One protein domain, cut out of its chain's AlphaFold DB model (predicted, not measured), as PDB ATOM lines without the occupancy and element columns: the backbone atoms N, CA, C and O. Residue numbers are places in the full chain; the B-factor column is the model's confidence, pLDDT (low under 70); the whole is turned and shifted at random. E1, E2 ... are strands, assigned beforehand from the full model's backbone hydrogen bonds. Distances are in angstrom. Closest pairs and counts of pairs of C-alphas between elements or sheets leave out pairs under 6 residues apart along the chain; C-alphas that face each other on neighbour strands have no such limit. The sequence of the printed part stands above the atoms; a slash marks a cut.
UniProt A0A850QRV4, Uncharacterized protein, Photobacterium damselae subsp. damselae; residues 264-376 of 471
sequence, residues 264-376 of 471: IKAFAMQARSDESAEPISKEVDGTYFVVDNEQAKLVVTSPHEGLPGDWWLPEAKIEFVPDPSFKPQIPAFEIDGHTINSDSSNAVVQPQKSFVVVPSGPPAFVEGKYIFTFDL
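AT A GLANCE: This is residues 264 to 376 of the 471 residues of an uncharacterized protein of Photobacterium damselae subsp. damselae (UniProt A0A850QRV4). A small sandwich, with the twisted four-strand sheet E1, E4, E10, E9 face to face with the hairpin E2 and E3, makes the body, and the short strand pair E5 and E8 lies loosely off the larger sheet's other face. From that pair two long legs, residues 321 to 332 and 341 to 354, run far away to the small hairpin E6 and E7, whose residues 334 to 339 stick out free; this arm makes much of the length. The 113 printed residues hold no named helix and ten named strands, E1 to E10 in order, and under half of the residues, 46, are in them. The class is all strand, the larger sheet runs E1, E4, E10, E9, and each sheet is antiparallel. The whole is only just loose, close to extended, with a radius of gyration of the C-alphas of 19.8 A and spans of 69 by 28 by 21 A.

HOW THE PARTS SIT: Begin at E1, residues 264 to 270, an edge strand antiparallel to E4, residues 295 to 301; look for N 268 and O 297, 3.1 A apart. E4 is antiparallel to E10, residues 369 to 375, with N 298 and O 372 at 3.0 A. E10 forms a hairpin with the edge strand E9, residues 364 to 366, where N 371 and O 364 are 2.8 A apart. This sheet is twisted. The hairpin of E2, residues 280 to 284, and E3, residues 287 to 291, has N 282 and O 289 at 2.9 A. It makes a sandwich, two sheets face to face, with the first sheet: their facing parts are 9.0 A centre to centre, and the closest C-alphas of E1 and E2 are those of Ala 266 and Val 284, 6.8 A. E5, residues 318 to 320, is antiparallel to E8, residues 355 to 357, with N 320 and O 355 at 2.8 A. The closest C-alphas of E8 and E10 are those of Val 357 and Phe 374, 6.9 A. The hairpin of E6, residues 333 to 335, and E7, residues 338 to 340, has N 335 and O 338 at 3.0 A; E6 and E10 are apart.

IN THESE COORDINATES: Find C-alpha 264 at (45.605, -19.291, -51.173), where E1 begins its 18.0 A. E4 measures 20.2 A and E10 19.7 A, ending at C-alpha 375 at (37.016, -19.855, -34.505). E2 spans 13.0 A and E3 13.1 A. Among the three-residue strands, E6 begins at C-alpha 333 at (58.345, -8.984, -11.634).

THE WHOLE: The two farthest C-alphas, those of Pro 308 and Gly 337, are 71.3 A apart. The printed part has no cut. The links E4 to E5, E5 to E6 and E7 to E8 are long. In this model pLDDT is under 70 at residue 275 and residues 328 to 352.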
ATOM      1  N   ILE A 264      45.752 -20.176 -52.331       94.69
ATOM      2  CA  ILE A 264      45.605 -19.291 -51.173       94.69
ATOM      3  C   ILE A 264      46.004 -17.879 -51.597       94.69
ATOM      4  O   ILE A 264      47.150 -17.645 -51.971       94.69
ATOM      5  N   LYS A 265      45.068 -16.934 -51.502       95.50
ATOM      6  CA  LYS A 265      45.305 -15.517 -51.816       95.50
ATOM      7  C   LYS A 265      45.681 -14.708 -50.589       95.50
ATOM      8  O   LYS A 265      46.552 -13.848 -50.658       95.50
ATOM      9  N   ALA A 266      45.050 -14.988 -49.455       94.94
ATOM     10  CA  ALA A 266      45.384 -14.329 -48.206       94.94
ATOM     11  C   ALA A 266      45.071 -15.209 -47.003       94.94
ATOM     12  O   ALA A 266      44.152 -16.026 -47.017       94.94
ATOM     13  N   PHE A 267      45.822 -14.972 -45.936       94.19
ATOM     14  CA  PHE A 267      45.568 -15.529 -44.622       94.19
ATOM     15  C   PHE A 267      45.815 -14.452 -43.560       94.19
ATOM     16  O   PHE A 267      46.727 -13.620 -43.676       94.19
ATOM     17  N   ALA A 268      44.968 -14.426 -42.541       92.94
ATOM     18  CA  ALA A 268      45.129 -13.570 -41.376       92.94
ATOM     19  C   ALA A 268      44.485 -14.227 -40.160       92.94
ATOM     20  O   ALA A 268      43.445 -14.872 -40.279       92.94
ATOM     21  N   MET A 269      45.101 -14.031 -38.999       91.12
ATOM     22  CA  MET A 269      44.593 -14.485 -37.712       91.12
ATOM     23  C   MET A 269      44.740 -13.369 -36.681       91.12
ATOM     24  O   MET A 269      45.717 -12.619 -36.734       91.12
ATOM     25  N   GLN A 270      43.790 -13.283 -35.757       86.31
ATOM     26  CA  GLN A 270      43.850 -12.425 -34.582       86.31
ATOM     27  C   GLN A 270      43.399 -13.233 -33.362       86.31
ATOM     28  O   GLN A 270      42.333 -13.839 -33.370       86.31
ATOM     29  N   ALA A 271      44.231 -13.252 -32.326       81.50
ATOM     30  CA  ALA A 271      43.974 -13.944 -31.066       81.50
ATOM     31  C   ALA A 271      44.769 -13.244 -29.955       81.50
ATOM     32  O   ALA A 271      45.882 -13.644 -29.613       81.50
ATOM     33  N   ARG A 272      44.225 -12.129 -29.460       76.62
ATOM     34  CA  ARG A 272      44.802 -11.291 -28.399       76.62
ATOM     35  C   ARG A 272      43.866 -11.237 -27.196       76.62
ATOM     36  O   ARG A 272      42.706 -11.623 -27.298       76.62
ATOM     37  N   SER A 273      44.365 -10.750 -26.059       70.62
ATOM     38  CA  SER A 273      43.489 -10.406 -24.933       70.62
ATOM     39  C   SER A 273      42.511  -9.308 -25.349       70.62
ATOM     40  O   SER A 273      42.886  -8.428 -26.127       70.62
ATOM     41  N   ASP A 274      41.291  -9.327 -24.812       73.25
ATOM     42  CA  ASP A 274      40.232  -8.372 -25.180       73.25
ATOM     43  C   ASP A 274      40.669  -6.905 -25.045       73.25
ATOM     44  O   ASP A 274      40.303  -6.065 -25.862       73.25
ATOM     45  N   GLU A 275      41.523  -6.601 -24.065       68.81
ATOM     46  CA  GLU A 275      42.067  -5.258 -23.824       68.81
ATOM     47  C   GLU A 275      43.034  -4.767 -24.918       68.81
ATOM     48  O   GLU A 275      43.275  -3.569 -25.037       68.81
ATOM     49  N   SER A 276      43.610  -5.677 -25.711       71.00
ATOM     50  CA  SER A 276      44.609  -5.379 -26.752       71.00
ATOM     51  C   SER A 276      44.186  -5.829 -28.155       71.00
ATOM     52  O   SER A 276      44.985  -5.799 -29.106       71.00
ATOM     53  N   ALA A 277      42.940  -6.280 -28.284       76.50
ATOM     54  CA  ALA A 277      42.401  -6.843 -29.500       76.50
ATOM     55  C   ALA A 277      41.825  -5.756 -30.415       76.50
ATOM     56  O   ALA A 277      40.737  -5.235 -30.192       76.50
ATOM     57  N   GLU A 278      42.540  -5.462 -31.499       85.69
ATOM     58  CA  GLU A 278      42.029  -4.643 -32.600       85.69
ATOM     59  C   GLU A 278      41.741  -5.532 -33.823       85.69
ATOM     60  O   GLU A 278      42.593  -6.359 -34.185       85.69
ATOM     61  N   PRO A 279      40.569  -5.393 -34.479       88.94
ATOM     62  CA  PRO A 279      40.270  -6.130 -35.701       88.94
ATOM     63  C   PRO A 279      41.280  -5.832 -36.813       88.94
ATOM     64  O   PRO A 279      41.656  -4.685 -37.055       88.94
ATOM     65  N   ILE A 280      41.682  -6.868 -37.548       91.62
ATOM     66  CA  ILE A 280      42.581  -6.727 -38.695       91.62
ATOM     67  C   ILE A 280      41.736  -6.593 -39.958       91.62
ATOM     68  O   ILE A 280      41.060  -7.535 -40.364       91.62
ATOM     69  N   SER A 281      41.815  -5.443 -40.622       92.88
ATOM     70  CA  SER A 281      41.246  -5.253 -41.960       92.88
ATOM     71  C   SER A 281      42.280  -5.580 -43.035       92.88
ATOM     72  O   SER A 281      43.410  -5.096 -42.972       92.88
ATOM     73  N   LYS A 282      41.903  -6.377 -44.040       92.62
ATOM     74  CA  LYS A 282      42.733  -6.657 -45.218       92.62
ATOM     75  C   LYS A 282      41.922  -6.546 -46.503       92.62
ATOM     76  O   LYS A 282      40.728  -6.834 -46.531       92.62
ATOM     77  N   GLU A 283      42.612  -6.189 -47.576       92.44
ATOM     78  CA  GLU A 283      42.103  -6.236 -48.943       92.44
ATOM     79  C   GLU A 283      43.072  -7.061 -49.796       92.44
ATOM     80  O   GLU A 283      44.289  -6.885 -49.706       92.44
ATOM     81  N   VAL A 284      42.542  -7.988 -50.592       90.56
ATOM     82  CA  VAL A 284      43.320  -8.798 -51.536       90.56
ATOM     83  C   VAL A 284      42.575  -8.906 -52.860       90.56
ATOM     84  O   VAL A 284      41.465  -9.434 -52.916       90.56
ATOM     85  N   ASP A 285      43.182  -8.387 -53.928       86.94
ATOM     86  CA  ASP A 285      42.621  -8.372 -55.285       86.94
ATOM     87  C   ASP A 285      41.142  -7.928 -55.313       86.94
ATOM     88  O   ASP A 285      40.285  -8.636 -55.848       86.94
ATOM     89  N   GLY A 286      40.828  -6.807 -54.647       84.25
ATOM     90  CA  GLY A 286      39.475  -6.239 -54.545       84.25
ATOM     91  C   GLY A 286      38.537  -6.924 -53.541       84.25
ATOM     92  O   GLY A 286      37.413  -6.469 -53.344       84.25
ATOM     93  N   THR A 287      38.967  -7.997 -52.873       88.81
ATOM     94  CA  THR A 287      38.190  -8.655 -51.813       88.81
ATOM     95  C   THR A 287      38.586  -8.101 -50.451       88.81
ATOM     96  O   THR A 287      39.684  -8.369 -49.958       88.81
ATOM     97  N   TYR A 288      37.673  -7.359 -49.826       92.38
ATOM     98  CA  TYR A 288      37.827  -6.844 -48.468       92.38
ATOM     99  C   TYR A 288      37.321  -7.846 -47.423       92.38
ATOM    100  O   TYR A 288      36.250  -8.436 -47.581       92.38
ATOM    101  N   PHE A 289      38.071  -8.025 -46.337       93.06
ATOM    102  CA  PHE A 289      37.646  -8.831 -45.197       93.06
ATOM    103  C   PHE A 289      38.234  -8.318 -43.878       93.06
ATOM    104  O   PHE A 289      39.362  -7.830 -43.816       93.06
ATOM    105  N   VAL A 290      37.454  -8.471 -42.806       93.88
ATOM    106  CA  VAL A 290      37.839  -8.125 -41.429       93.88
ATOM    107  C   VAL A 290      38.033  -9.402 -40.629       93.88
ATOM    108  O   VAL A 290      37.209 -10.309 -40.732       93.88
ATOM    109  N   VAL A 291      39.107  -9.485 -39.854       93.12
ATOM    110  CA  VAL A 291      39.366 -10.561 -38.893       93.12
ATOM    111  C   VAL A 291      39.210  -9.991 -37.492       93.12
ATOM    112  O   VAL A 291      40.032  -9.177 -37.069       93.12
ATOM    113  N   ASP A 292      38.149 -10.401 -36.802       91.62
ATOM    114  CA  ASP A 292      37.894 -10.012 -35.414       91.62
ATOM    115  C   ASP A 292      38.802 -10.783 -34.449       91.62
ATOM    116  O   ASP A 292      39.510 -11.713 -34.848       91.62
ATOM    117  N   ASN A 293      38.785 -10.403 -33.166       89.50
ATOM    118  CA  ASN A 293      39.492 -11.173 -32.148       89.50
ATOM    119  C   ASN A 293      39.011 -12.628 -32.116       89.50
ATOM    120  O   ASN A 293      37.844 -12.912 -32.380       89.50
ATOM    121  N   GLU A 294      39.925 -13.532 -31.775       87.62
ATOM    122  CA  GLU A 294      39.686 -14.977 -31.719       87.62
ATOM    123  C   GLU A 294      39.212 -15.579 -33.056       87.62
ATOM    124  O   GLU A 294      38.534 -16.605 -33.080       87.62
ATOM    125  N   GLN A 295      39.582 -14.972 -34.188       91.81
ATOM    126  CA  GLN A 295      39.262 -15.487 -35.517       91.81
ATOM    127  C   GLN A 295      40.498 -15.638 -36.398       91.81
ATOM    128  O   GLN A 295      41.471 -14.887 -36.319       91.81
ATOM    129  N   ALA A 296      40.418 -16.583 -37.331       94.06
ATOM    130  CA  ALA A 296      41.237 -16.567 -38.535       94.06
ATOM    131  C   ALA A 296      40.356 -16.542 -39.780       94.06
ATOM    132  O   ALA A 296      39.264 -17.114 -39.799       94.06
ATOM    133  N   LYS A 297      40.852 -15.902 -40.841       95.88
ATOM    134  CA  LYS A 297      40.242 -15.950 -42.170       95.88
ATOM    135  C   LYS A 297      41.250 -16.379 -43.225       95.88
ATOM    136  O   LYS A 297      42.382 -15.890 -43.262       95.88
ATOM    137  N   LEU A 298      40.811 -17.291 -44.089       96.00
ATOM    138  CA  LEU A 298      41.556 -17.791 -45.241       96.00
ATOM    139  C   LEU A 298      40.785 -17.445 -46.515       96.00
ATOM    140  O   LEU A 298      39.628 -17.835 -46.659       96.00
ATOM    141  N   VAL A 299      41.439 -16.746 -47.438       95.44
ATOM    142  CA  VAL A 299      40.886 -16.381 -48.745       95.44
ATOM    143  C   VAL A 299      41.491 -17.289 -49.811       95.44
ATOM    144  O   VAL A 299      42.714 -17.340 -49.963       95.44
ATOM    145  N   VAL A 300      40.637 -17.988 -50.554       95.44
ATOM    146  CA  VAL A 300      41.019 -19.003 -51.545       95.44
ATOM    147  C   VAL A 300      40.314 -18.746 -52.874       95.44
ATOM    148  O   VAL A 300      39.132 -18.408 -52.906       95.44
ATOM    149  N   THR A 301      41.014 -18.962 -53.983       93.75
ATOM    150  CA  THR A 301      40.420 -19.032 -55.328       93.75
ATOM    151  C   THR A 301      40.464 -20.457 -55.854       93.75
ATOM    152  O   THR A 301      41.453 -21.154 -55.636       93.75
ATOM    153  N   SER A 302      39.436 -20.884 -56.590       92.44
ATOM    154  CA  SER A 302      39.436 -22.168 -57.299       92.44
ATOM    155  C   SER A 302      39.471 -21.924 -58.812       92.44
ATOM    156  O   SER A 302      38.639 -21.164 -59.304       92.44
ATOM    157  N   PRO A 303      40.381 -22.559 -59.575       90.69
ATOM    158  CA  PRO A 303      40.422 -22.429 -61.037       90.69
ATOM    159  C   PRO A 303      39.229 -23.099 -61.743       90.69
ATOM    160  O   PRO A 303      39.086 -22.966 -62.957       90.69
ATOM    161  N   HIS A 304      38.403 -23.820 -60.984       89.12
ATOM    162  CA  HIS A 304      37.237 -24.586 -61.432       89.12
ATOM    163  C   HIS A 304      35.915 -23.952 -60.984       89.12
ATOM    164  O   HIS A 304      34.869 -24.594 -61.049       89.12
ATOM    165  N   GLU A 305      35.966 -22.719 -60.480       88.19
ATOM    166  CA  GLU A 305      34.780 -21.985 -60.051       88.19
ATOM    167  C   GLU A 305      33.739 -21.896 -61.180       88.19
ATOM    168  O   GLU A 305      34.073 -21.746 -62.357       88.19
ATOM    169  N   GLY A 306      32.469 -22.094 -60.818       81.94
ATOM    170  CA  GLY A 306      31.346 -22.074 -61.755       81.94
ATOM    171  C   GLY A 306      31.140 -23.361 -62.567       81.94
ATOM    172  O   GLY A 306      30.192 -23.433 -63.353       81.94
ATOM    173  N   LEU A 307      31.973 -24.396 -62.392       83.31
ATOM    174  CA  LEU A 307      31.736 -25.690 -63.033       83.31
ATOM    175  C   LEU A 307      30.564 -26.449 -62.374       83.31
ATOM    176  O   LEU A 307      30.278 -26.262 -61.192       83.31
ATOM    177  N   PRO A 308      29.868 -27.341 -63.101       78.50
ATOM    178  CA  PRO A 308      28.803 -28.150 -62.513       78.50
ATOM    179  C   PRO A 308      29.292 -29.056 -61.369       78.50
ATOM    180  O   PRO A 308      30.343 -29.697 -61.476       78.50
ATOM    181  N   GLY A 309      28.475 -29.168 -60.317       77.12
ATOM    182  CA  GLY A 309      28.761 -29.961 -59.114       77.12
ATOM    183  C   GLY A 309      29.535 -29.189 -58.042       77.12
ATOM    184  O   GLY A 309      29.819 -28.010 -58.205       77.12
ATOM    185  N   ASP A 310      29.864 -29.864 -56.942       82.25
ATOM    186  CA  ASP A 310      30.573 -29.322 -55.770       82.25
ATOM    187  C   ASP A 310      31.971 -29.936 -55.569       82.25
ATOM    188  O   ASP A 310      32.704 -29.534 -54.670       82.25
ATOM    189  N   TRP A 311      32.388 -30.863 -56.438       79.81
ATOM    190  CA  TRP A 311      33.674 -31.575 -56.351       79.81
ATOM    191  C   TRP A 311      34.909 -30.657 -56.362       79.81
ATOM    192  O   TRP A 311      36.002 -31.091 -55.996       79.81
ATOM    193  N   TRP A 312      34.755 -29.417 -56.828       83.25
ATOM    194  CA  TRP A 312      35.803 -28.403 -56.920       83.25
ATOM    195  C   TRP A 312      35.737 -27.344 -55.813       83.25
ATOM    196  O   TRP A 312      36.599 -26.453 -55.778       83.25
ATOM    197  N   LEU A 313      34.723 -27.404 -54.942       86.94
ATOM    198  CA  LEU A 313      34.590 -26.489 -53.820       86.94
ATOM    199  C   LEU A 313      35.759 -26.748 -52.853       86.94
ATOM    200  O   LEU A 313      35.927 -27.885 -52.408       86.94
ATOM    201  N   PRO A 314      36.613 -25.752 -52.557       89.38
ATOM    202  CA  PRO A 314      37.753 -25.985 -51.684       89.38
ATOM    203  C   PRO A 314      37.306 -26.393 -50.278       89.38
ATOM    204  O   PRO A 314      36.349 -25.846 -49.735       89.38
ATOM    205  N   GLU A 315      38.060 -27.293 -49.659       90.56
ATOM    206  CA  GLU A 315      37.998 -27.544 -48.222       90.56
ATOM    207  C   GLU A 315      39.221 -26.912 -47.557       90.56
ATOM    208  O   GLU A 315      40.307 -26.859 -48.142       90.56
ATOM    209  N   ALA A 316      39.057 -26.431 -46.327       93.62
ATOM    210  CA  ALA A 316      40.128 -25.772 -45.596       93.62
ATOM    211  C   ALA A 316      40.219 -26.290 -44.159       93.62
ATOM    212  O   ALA A 316      39.213 -26.599 -43.529       93.62
ATOM    213  N   LYS A 317      41.443 -26.345 -43.636       93.69
ATOM    214  CA  LYS A 317      41.756 -26.563 -42.222       93.69
ATOM    215  C   LYS A 317      43.009 -25.770 -41.870       93.69
ATOM    216  O   LYS A 317      43.862 -25.566 -42.733       93.69
ATOM    217  N   ILE A 318      43.128 -25.359 -40.617       91.38
ATOM    218  CA  ILE A 318      44.360 -24.792 -40.068       91.38
ATOM    219  C   ILE A 318      44.959 -25.834 -39.135       91.38
ATOM    220  O   ILE A 318      44.262 -26.364 -38.275       91.38
ATOM    221  N   GLU A 319      46.242 -26.131 -39.303       90.81
ATOM    222  CA  GLU A 319      46.998 -26.966 -38.375       90.81
ATOM    223  C   GLU A 319      48.029 -26.098 -37.655       90.81
ATOM    224  O   GLU A 319      48.952 -25.563 -38.270       90.81
ATOM    225  N   PHE A 320      47.850 -25.944 -36.348       85.19
ATOM    226  CA  PHE A 320      48.816 -25.325 -35.456       85.19
ATOM    227  C   PHE A 320      49.809 -26.395 -35.020       85.19
ATOM    228  O   PHE A 320      49.445 -27.328 -34.304       85.19
ATOM    229  N   VAL A 321      51.058 -26.261 -35.456       85.88
ATOM    230  CA  VAL A 321      52.156 -27.157 -35.080       85.88
ATOM    231  C   VAL A 321      53.021 -26.440 -34.041       85.88
ATOM    232  O   VAL A 321      53.439 -25.312 -34.311       85.88
ATOM    233  N   PRO A 322      53.290 -27.040 -32.865       80.25
ATOM    234  CA  PRO A 322      54.180 -26.441 -31.880       80.25
ATOM    235  C   PRO A 322      55.561 -26.171 -32.470       80.25
ATOM    236  O   PRO A 322      56.146 -27.047 -33.106       80.25
ATOM    237  N   ASP A 323      56.090 -24.973 -32.233       80.00
ATOM    238  CA  ASP A 323      57.462 -24.639 -32.594       80.00
ATOM    239  C   ASP A 323      58.412 -25.139 -31.491       80.00
ATOM    240  O   ASP A 323      58.449 -24.545 -30.410       80.00
ATOM    241  N   PRO A 324      59.203 -26.203 -31.735       74.00
ATOM    242  CA  PRO A 324      60.107 -26.756 -30.727       74.00
ATOM    243  C   PRO A 324      61.262 -25.805 -30.381       74.00
ATOM    244  O   PRO A 324      61.985 -26.038 -29.414       74.00
ATOM    245  N   SER A 325      61.476 -24.760 -31.185       79.69
ATOM    246  CA  SER A 325      62.512 -23.753 -30.971       79.69
ATOM    247  C   SER A 325      62.013 -22.520 -30.213       79.69
ATOM    248  O   SER A 325      62.835 -21.692 -29.802       79.69
ATOM    249  N   PHE A 326      60.700 -22.408 -29.974       76.31
ATOM    250  CA  PHE A 326      60.122 -21.287 -29.246       76.31
ATOM    251  C   PHE A 326      60.624 -21.275 -27.801       76.31
ATOM    252  O   PHE A 326      60.523 -22.258 -27.068       76.31
ATOM    253  N   LYS A 327      61.153 -20.131 -27.368       70.81
ATOM    254  CA  LYS A 327      61.588 -19.908 -25.987       70.81
ATOM    255  C   LYS A 327      60.679 -18.847 -25.378       70.81
ATOM    256  O   LYS A 327      60.737 -17.702 -25.830       70.81
ATOM    257  N   PRO A 328      59.837 -19.194 -24.391       66.00
ATOM    258  CA  PRO A 328      58.947 -18.222 -23.791       66.00
ATOM    259  C   PRO A 328      59.789 -17.197 -23.035       66.00
ATOM    260  O   PRO A 328      60.693 -17.556 -22.280       66.00
ATOM    261  N   GLN A 329      59.503 -15.915 -23.245       62.91
ATOM    262  CA  GLN A 329      60.026 -14.869 -22.378       62.91
ATOM    263  C   GLN A 329      59.139 -14.812 -21.142       62.91
ATOM    264  O   GLN A 329      57.967 -14.451 -21.229       62.91
ATOM    265  N   ILE A 330      59.692 -15.218 -20.005       64.12
ATOM    266  CA  ILE A 330      59.005 -15.135 -18.721       64.12
ATOM    267  C   ILE A 330      59.267 -13.728 -18.169       64.12
ATOM    268  O   ILE A 330      60.435 -13.371 -17.998       64.12
ATOM    269  N   PRO A 331      58.230 -12.906 -17.938       58.09
ATOM    270  CA  PRO A 331      58.418 -11.584 -17.355       58.09
ATOM    271  C   PRO A 331      58.972 -11.713 -15.931       58.09
ATOM    272  O   PRO A 331      58.464 -12.492 -15.126       58.09
ATOM    273  N   ALA A 332      60.020 -10.947 -15.626       61.25
ATOM    274  CA  ALA A 332      60.490 -10.762 -14.258       61.25
ATOM    275  C   ALA A 332      59.633  -9.679 -13.596       61.25
ATOM    276  O   ALA A 332      59.432  -8.610 -14.177       61.25
ATOM    277  N   PHE A 333      59.134  -9.951 -12.393       62.47
ATOM    278  CA  PHE A 333      58.345  -8.984 -11.634       62.47
ATOM    279  C   PHE A 333      59.178  -8.441 -10.477       62.47
ATOM    280  O   PHE A 333      59.855  -9.204  -9.790       62.47
ATOM    281  N   GLU A 334      59.115  -7.134 -10.241       59.09
ATOM    282  CA  GLU A 334      59.654  -6.532  -9.021       59.09
ATOM    283  C   GLU A 334      58.528  -6.279  -8.024       59.09
ATOM    284  O   GLU A 334      57.539  -5.619  -8.345       59.09
ATOM    285  N   ILE A 335      58.693  -6.791  -6.807       62.03
ATOM    286  CA  ILE A 335      57.821  -6.491  -5.671       62.03
ATOM    287  C   ILE A 335      58.717  -5.968  -4.551       62.03
ATOM    288  O   ILE A 335      59.666  -6.640  -4.156       62.03
ATOM    289  N   ASP A 336      58.448  -4.749  -4.079       60.12
ATOM    290  CA  ASP A 336      59.171  -4.088  -2.981       60.12
ATOM    291  C   ASP A 336      60.708  -4.096  -3.127       60.12
ATOM    292  O   ASP A 336      61.447  -4.317  -2.170       60.12
ATOM    293  N   GLY A 337      61.211  -3.857  -4.345       67.31
ATOM    294  CA  GLY A 337      62.653  -3.814  -4.632       67.31
ATOM    295  C   GLY A 337      63.334  -5.186  -4.694       67.31
ATOM    296  O   GLY A 337      64.559  -5.262  -4.800       67.31
ATOM    297  N   HIS A 338      62.557  -6.270  -4.652       59.28
ATOM    298  CA  HIS A 338      63.029  -7.629  -4.868       59.28
ATOM    299  C   HIS A 338      62.539  -8.152  -6.220       59.28
ATOM    300  O   HIS A 338      61.338  -8.213  -6.488       59.28
ATOM    301  N   THR A 339      63.477  -8.565  -7.075       63.41
ATOM    302  CA  THR A 339      63.158  -9.253  -8.327       63.41
ATOM    303  C   THR A 339      62.688 -10.674  -8.018       63.41
ATOM    304  O   THR A 339      63.470 -11.526  -7.590       63.41
ATOM    305  N   ILE A 340      61.411 -10.949  -8.266       60.56
ATOM    306  CA  ILE A 340      60.878 -12.305  -8.289       60.56
ATOM    307  C   ILE A 340      61.142 -12.861  -9.686       60.56
ATOM    308  O   ILE A 340      60.360 -12.687 -10.620       60.56
ATOM    309  N   ASN A 341      62.278 -13.542  -9.822       55.53
ATOM    310  CA  ASN A 341      62.492 -14.453 -10.933       55.53
ATOM    311  C   ASN A 341      61.681 -15.705 -10.622       55.53
ATOM    312  O   ASN A 341      62.063 -16.504  -9.766       55.53
ATOM    313  N   SER A 342      60.536 -15.870 -11.277       53.25
ATOM    314  CA  SER A 342      59.859 -17.152 -11.240       53.25
ATOM    315  C   SER A 342      60.764 -18.136 -11.986       53.25
ATOM    316  O   SER A 342      60.842 -18.114 -13.216       53.25
ATOM    317  N   ASP A 343      61.487 -18.981 -11.246       52.12
ATOM    318  CA  ASP A 343      62.254 -20.118 -11.774       52.12
ATOM    319  C   ASP A 343      61.251 -21.173 -12.276       52.12
ATOM    320  O   ASP A 343      60.989 -22.222 -11.694       52.12
ATOM    321  N   SER A 344      60.527 -20.766 -13.311       51.22
ATOM    322  CA  SER A 344      59.190 -21.224 -13.662       51.22
ATOM    323  C   SER A 344      59.202 -21.886 -15.024       51.22
ATOM    324  O   SER A 344      58.264 -21.786 -15.813       51.22
ATOM    325  N   SER A 345      60.249 -22.679 -15.249       48.53
ATOM    326  CA  SER A 345      60.235 -23.744 -16.252       48.53
ATOM    327  C   SER A 345      59.009 -24.661 -16.101       48.53
ATOM    328  O   SER A 345      58.590 -25.273 -17.076       48.53
ATOM    329  N   ASN A 346      58.387 -24.692 -14.914       48.69
ATOM    330  CA  ASN A 346      57.143 -25.408 -14.635       48.69
ATOM    331  C   ASN A 346      55.849 -24.588 -14.842       48.69
ATOM    332  O   ASN A 346      54.781 -25.193 -14.854       48.69
ATOM    333  N   ALA A 347      55.893 -23.251 -14.976       51.16
ATOM    334  CA  ALA A 347      54.675 -22.432 -15.131       51.16
ATOM    335  C   ALA A 347      54.276 -22.207 -16.595       51.16
ATOM    336  O   ALA A 347      53.121 -21.903 -16.878       51.16
ATOM    337  N   VAL A 348      55.213 -22.378 -17.532       55.03
ATOM    338  CA  VAL A 348      54.936 -22.289 -18.968       55.03
ATOM    339  C   VAL A 348      55.019 -23.681 -19.578       55.03
ATOM    340  O   VAL A 348      56.093 -24.156 -19.944       55.03
ATOM    341  N   VAL A 349      53.871 -24.345 -19.700       58.06
ATOM    342  CA  VAL A 349      53.772 -25.619 -20.420       58.06
ATOM    343  C   VAL A 349      53.573 -25.321 -21.900       58.06
ATOM    344  O   VAL A 349      52.546 -24.780 -22.304       58.06
ATOM    345  N   GLN A 350      54.551 -25.689 -22.726       61.91
ATOM    346  CA  GLN A 350      54.382 -25.614 -24.172       61.91
ATOM    347  C   GLN A 350      53.542 -26.789 -24.681       61.91
ATOM    348  O   GLN A 350      53.796 -27.934 -24.280       61.91
ATOM    349  N   PRO A 351      52.587 -26.547 -25.597       65.44
ATOM    350  CA  PRO A 351      51.839 -27.623 -26.226       65.44
ATOM    351  C   PRO A 351      52.803 -28.580 -26.934       65.44
ATOM    352  O   PRO A 351      53.648 -28.168 -27.717       65.44
ATOM    353  N   GLN A 352      52.672 -29.875 -26.651       67.44
ATOM    354  CA  GLN A 352      53.510 -30.928 -27.248       67.44
ATOM    355  C   GLN A 352      52.844 -31.598 -28.460       67.44
ATOM    356  O   GLN A 352      53.380 -32.548 -29.024       67.44
ATOM    357  N   LYS A 353      51.634 -31.163 -28.830       76.00
ATOM    358  CA  LYS A 353      50.815 -31.777 -29.881       76.00
ATOM    359  C   LYS A 353      50.272 -30.716 -30.823       76.00
ATOM    360  O   LYS A 353      49.929 -29.623 -30.376       76.00
ATOM    361  N   SER A 354      50.159 -31.076 -32.098       84.06
ATOM    362  CA  SER A 354      49.461 -30.262 -33.088       84.06
ATOM    363  C   SER A 354      47.976 -30.143 -32.758       84.06
ATOM    364  O   SER A 354      47.365 -31.079 -32.235       84.06
ATOM    365  N   PHE A 355      47.397 -29.001 -33.111       82.88
ATOM    366  CA  PHE A 355      45.975 -28.720 -32.973       82.88
ATOM    367  C   PHE A 355      45.391 -28.342 -34.333       82.88
ATOM    368  O   PHE A 355      45.977 -27.546 -35.061       82.88
ATOM    369  N   VAL A 356      44.245 -28.920 -34.694       89.44
ATOM    370  CA  VAL A 356      43.603 -28.687 -35.995       89.44
ATOM    371  C   VAL A 356      42.289 -27.951 -35.785       89.44
ATOM    372  O   VAL A 356      41.442 -28.408 -35.022       89.44
ATOM    373  N   VAL A 357      42.108 -26.846 -36.507       90.50
ATOM    374  CA  VAL A 357      40.873 -26.060 -36.535       90.50
ATOM    375  C   VAL A 357      40.230 -26.178 -37.906       90.50
ATOM    376  O   VAL A 357      40.889 -26.037 -38.940       90.50
ATOM    377  N   VAL A 358      38.926 -26.427 -37.908       94.00
ATOM    378  CA  VAL A 358      38.086 -26.435 -39.107       94.00
ATOM    379  C   VAL A 358      37.263 -25.142 -39.179       94.00
ATOM    380  O   VAL A 358      37.077 -24.486 -38.152       94.00
ATOM    381  N   PRO A 359      36.785 -24.737 -40.367       95.12
ATOM    382  CA  PRO A 359      35.972 -23.541 -40.512       95.12
ATOM    383  C   PRO A 359      34.708 -23.606 -39.647       95.12
ATOM    384  O   PRO A 359      34.093 -24.663 -39.514       95.12
ATOM    385  N   SER A 360      34.288 -22.468 -39.095       92.69
ATOM    386  CA  SER A 360      33.087 -22.348 -38.259       92.69
ATOM    387  C   SER A 360      31.775 -22.482 -39.046       92.69
ATOM    388  O   SER A 360      30.700 -22.564 -38.453       92.69
ATOM    389  N   GLY A 361      31.844 -22.500 -40.379       92.44
ATOM    390  CA  GLY A 361      30.701 -22.611 -41.276       92.44
ATOM    391  C   GLY A 361      31.118 -22.673 -42.750       92.44
ATOM    392  O   GLY A 361      32.317 -22.718 -43.051       92.44
ATOM    393  N   PRO A 362      30.144 -22.677 -43.682       92.06
ATOM    394  CA  PRO A 362      30.431 -22.622 -45.112       92.06
ATOM    395  C   PRO A 362      31.172 -21.323 -45.474       92.06
ATOM    396  O   PRO A 362      30.937 -20.287 -44.841       92.06
ATOM    397  N   PRO A 363      32.059 -21.344 -46.484       93.75
ATOM    398  CA  PRO A 363      32.792 -20.152 -46.887       93.75
ATOM    399  C   PRO A 363      31.852 -19.092 -47.465       93.75
ATOM    400  O   PRO A 363      30.931 -19.402 -48.221       93.75
ATOM    401  N   ALA A 364      32.129 -17.824 -47.167       93.06
ATOM    402  CA  ALA A 364      31.490 -16.720 -47.874       93.06
ATOM    403  C   ALA A 364      32.100 -16.589 -49.277       93.06
ATOM    404  O   ALA A 364      33.314 -16.714 -49.432       93.06
ATOM    405  N   PHE A 365      31.274 -16.319 -50.287       90.88
ATOM    406  CA  PHE A 365      31.737 -16.085 -51.653       90.88
ATOM    407  C   PHE A 365      31.636 -14.598 -51.995       90.88
ATOM    408  O   PHE A 365      30.541 -14.037 -52.000       90.88
ATOM    409  N   VAL A 366      32.779 -13.954 -52.240       90.69
ATOM    410  CA  VAL A 366      32.882 -12.503 -52.463       90.69
ATOM    411  C   VAL A 366      33.881 -12.238 -53.586       90.69
ATOM    412  O   VAL A 366      35.033 -12.659 -53.488       90.69
ATOM    413  N   GLU A 367      33.457 -11.541 -54.644       87.50
ATOM    414  CA  GLU A 367      34.314 -11.148 -55.782       87.50
ATOM    415  C   GLU A 367      35.147 -12.317 -56.356       87.50
ATOM    416  O   GLU A 367      36.362 -12.216 -56.556       87.50
ATOM    417  N   GLY A 368      34.506 -13.477 -56.556       88.25
ATOM    418  CA  GLY A 368      35.153 -14.672 -57.113       88.25
ATOM    419  C   GLY A 368      36.026 -15.466 -56.130       88.25
ATOM    420  O   GLY A 368      36.747 -16.371 -56.553       88.25
ATOM    421  N   LYS A 369      36.006 -15.142 -54.829       92.69
ATOM    422  CA  LYS A 369      36.855 -15.780 -53.809       92.69
ATOM    423  C   LYS A 369      36.038 -16.399 -52.682       92.69
ATOM    424  O   LYS A 369      35.009 -15.864 -52.280       92.69
ATOM    425  N   TYR A 370      36.551 -17.500 -52.141       94.19
ATOM    426  CA  TYR A 370      36.012 -18.202 -50.980       94.19
ATOM    427  C   TYR A 370      36.725 -17.730 -49.718       94.19
ATOM    428  O   TYR A 370      37.950 -17.822 -49.626       94.19
ATOM    429  N   ILE A 371      35.967 -17.238 -48.743       95.31
ATOM    430  CA  ILE A 371      36.474 -16.760 -47.458       95.31
ATOM    431  C   ILE A 371      36.028 -17.737 -46.371       95.31
ATOM    432  O   ILE A 371      34.867 -17.743 -45.959       95.31
ATOM    433  N   PHE A 372      36.961 -18.558 -45.897       96.69
ATOM    434  CA  PHE A 372      36.751 -19.445 -44.756       96.69
ATOM    435  C   PHE A 372      37.011 -18.679 -43.466       96.69
ATOM    436  O   PHE A 372      38.035 -18.007 -43.349       96.69
ATOM    437  N   THR A 373      36.105 -18.802 -42.498       95.88
ATOM    438  CA  THR A 373      36.263 -18.234 -41.154       95.88
ATOM    439  C   THR A 373      36.477 -19.366 -40.162       95.88
ATOM    440  O   THR A 373      35.791 -20.380 -40.237       95.88
ATOM    441  N   PHE A 374      37.434 -19.202 -39.257       94.94
ATOM    442  CA  PHE A 374      37.797 -20.172 -38.230       94.94
ATOM    443  C   PHE A 374      37.655 -19.520 -36.861       94.94
ATOM    444  O   PHE A 374      38.071 -18.373 -36.688       94.94
ATOM    445  N   ASP A 375      37.102 -20.262 -35.906       91.25
ATOM    446  CA  ASP A 375      37.016 -19.855 -34.505       91.25
ATOM    447  C   ASP A 375      38.281 -20.315 -33.765       91.25
ATOM    448  O   ASP A 375      38.619 -21.502 -33.763       91.25
ATOM    449  N   LEU A 376      39.004 -19.367 -33.171       86.94
ATOM    450  CA  LEU A 376      40.241 -19.603 -32.434       86.94
ATOM    451  C   LEU A 376      40.043 -19.619 -30.916       86.94
ATOM    452  O   LEU A 376      41.032 -19.769 -30.205       86.94
TER     453      LEU A 376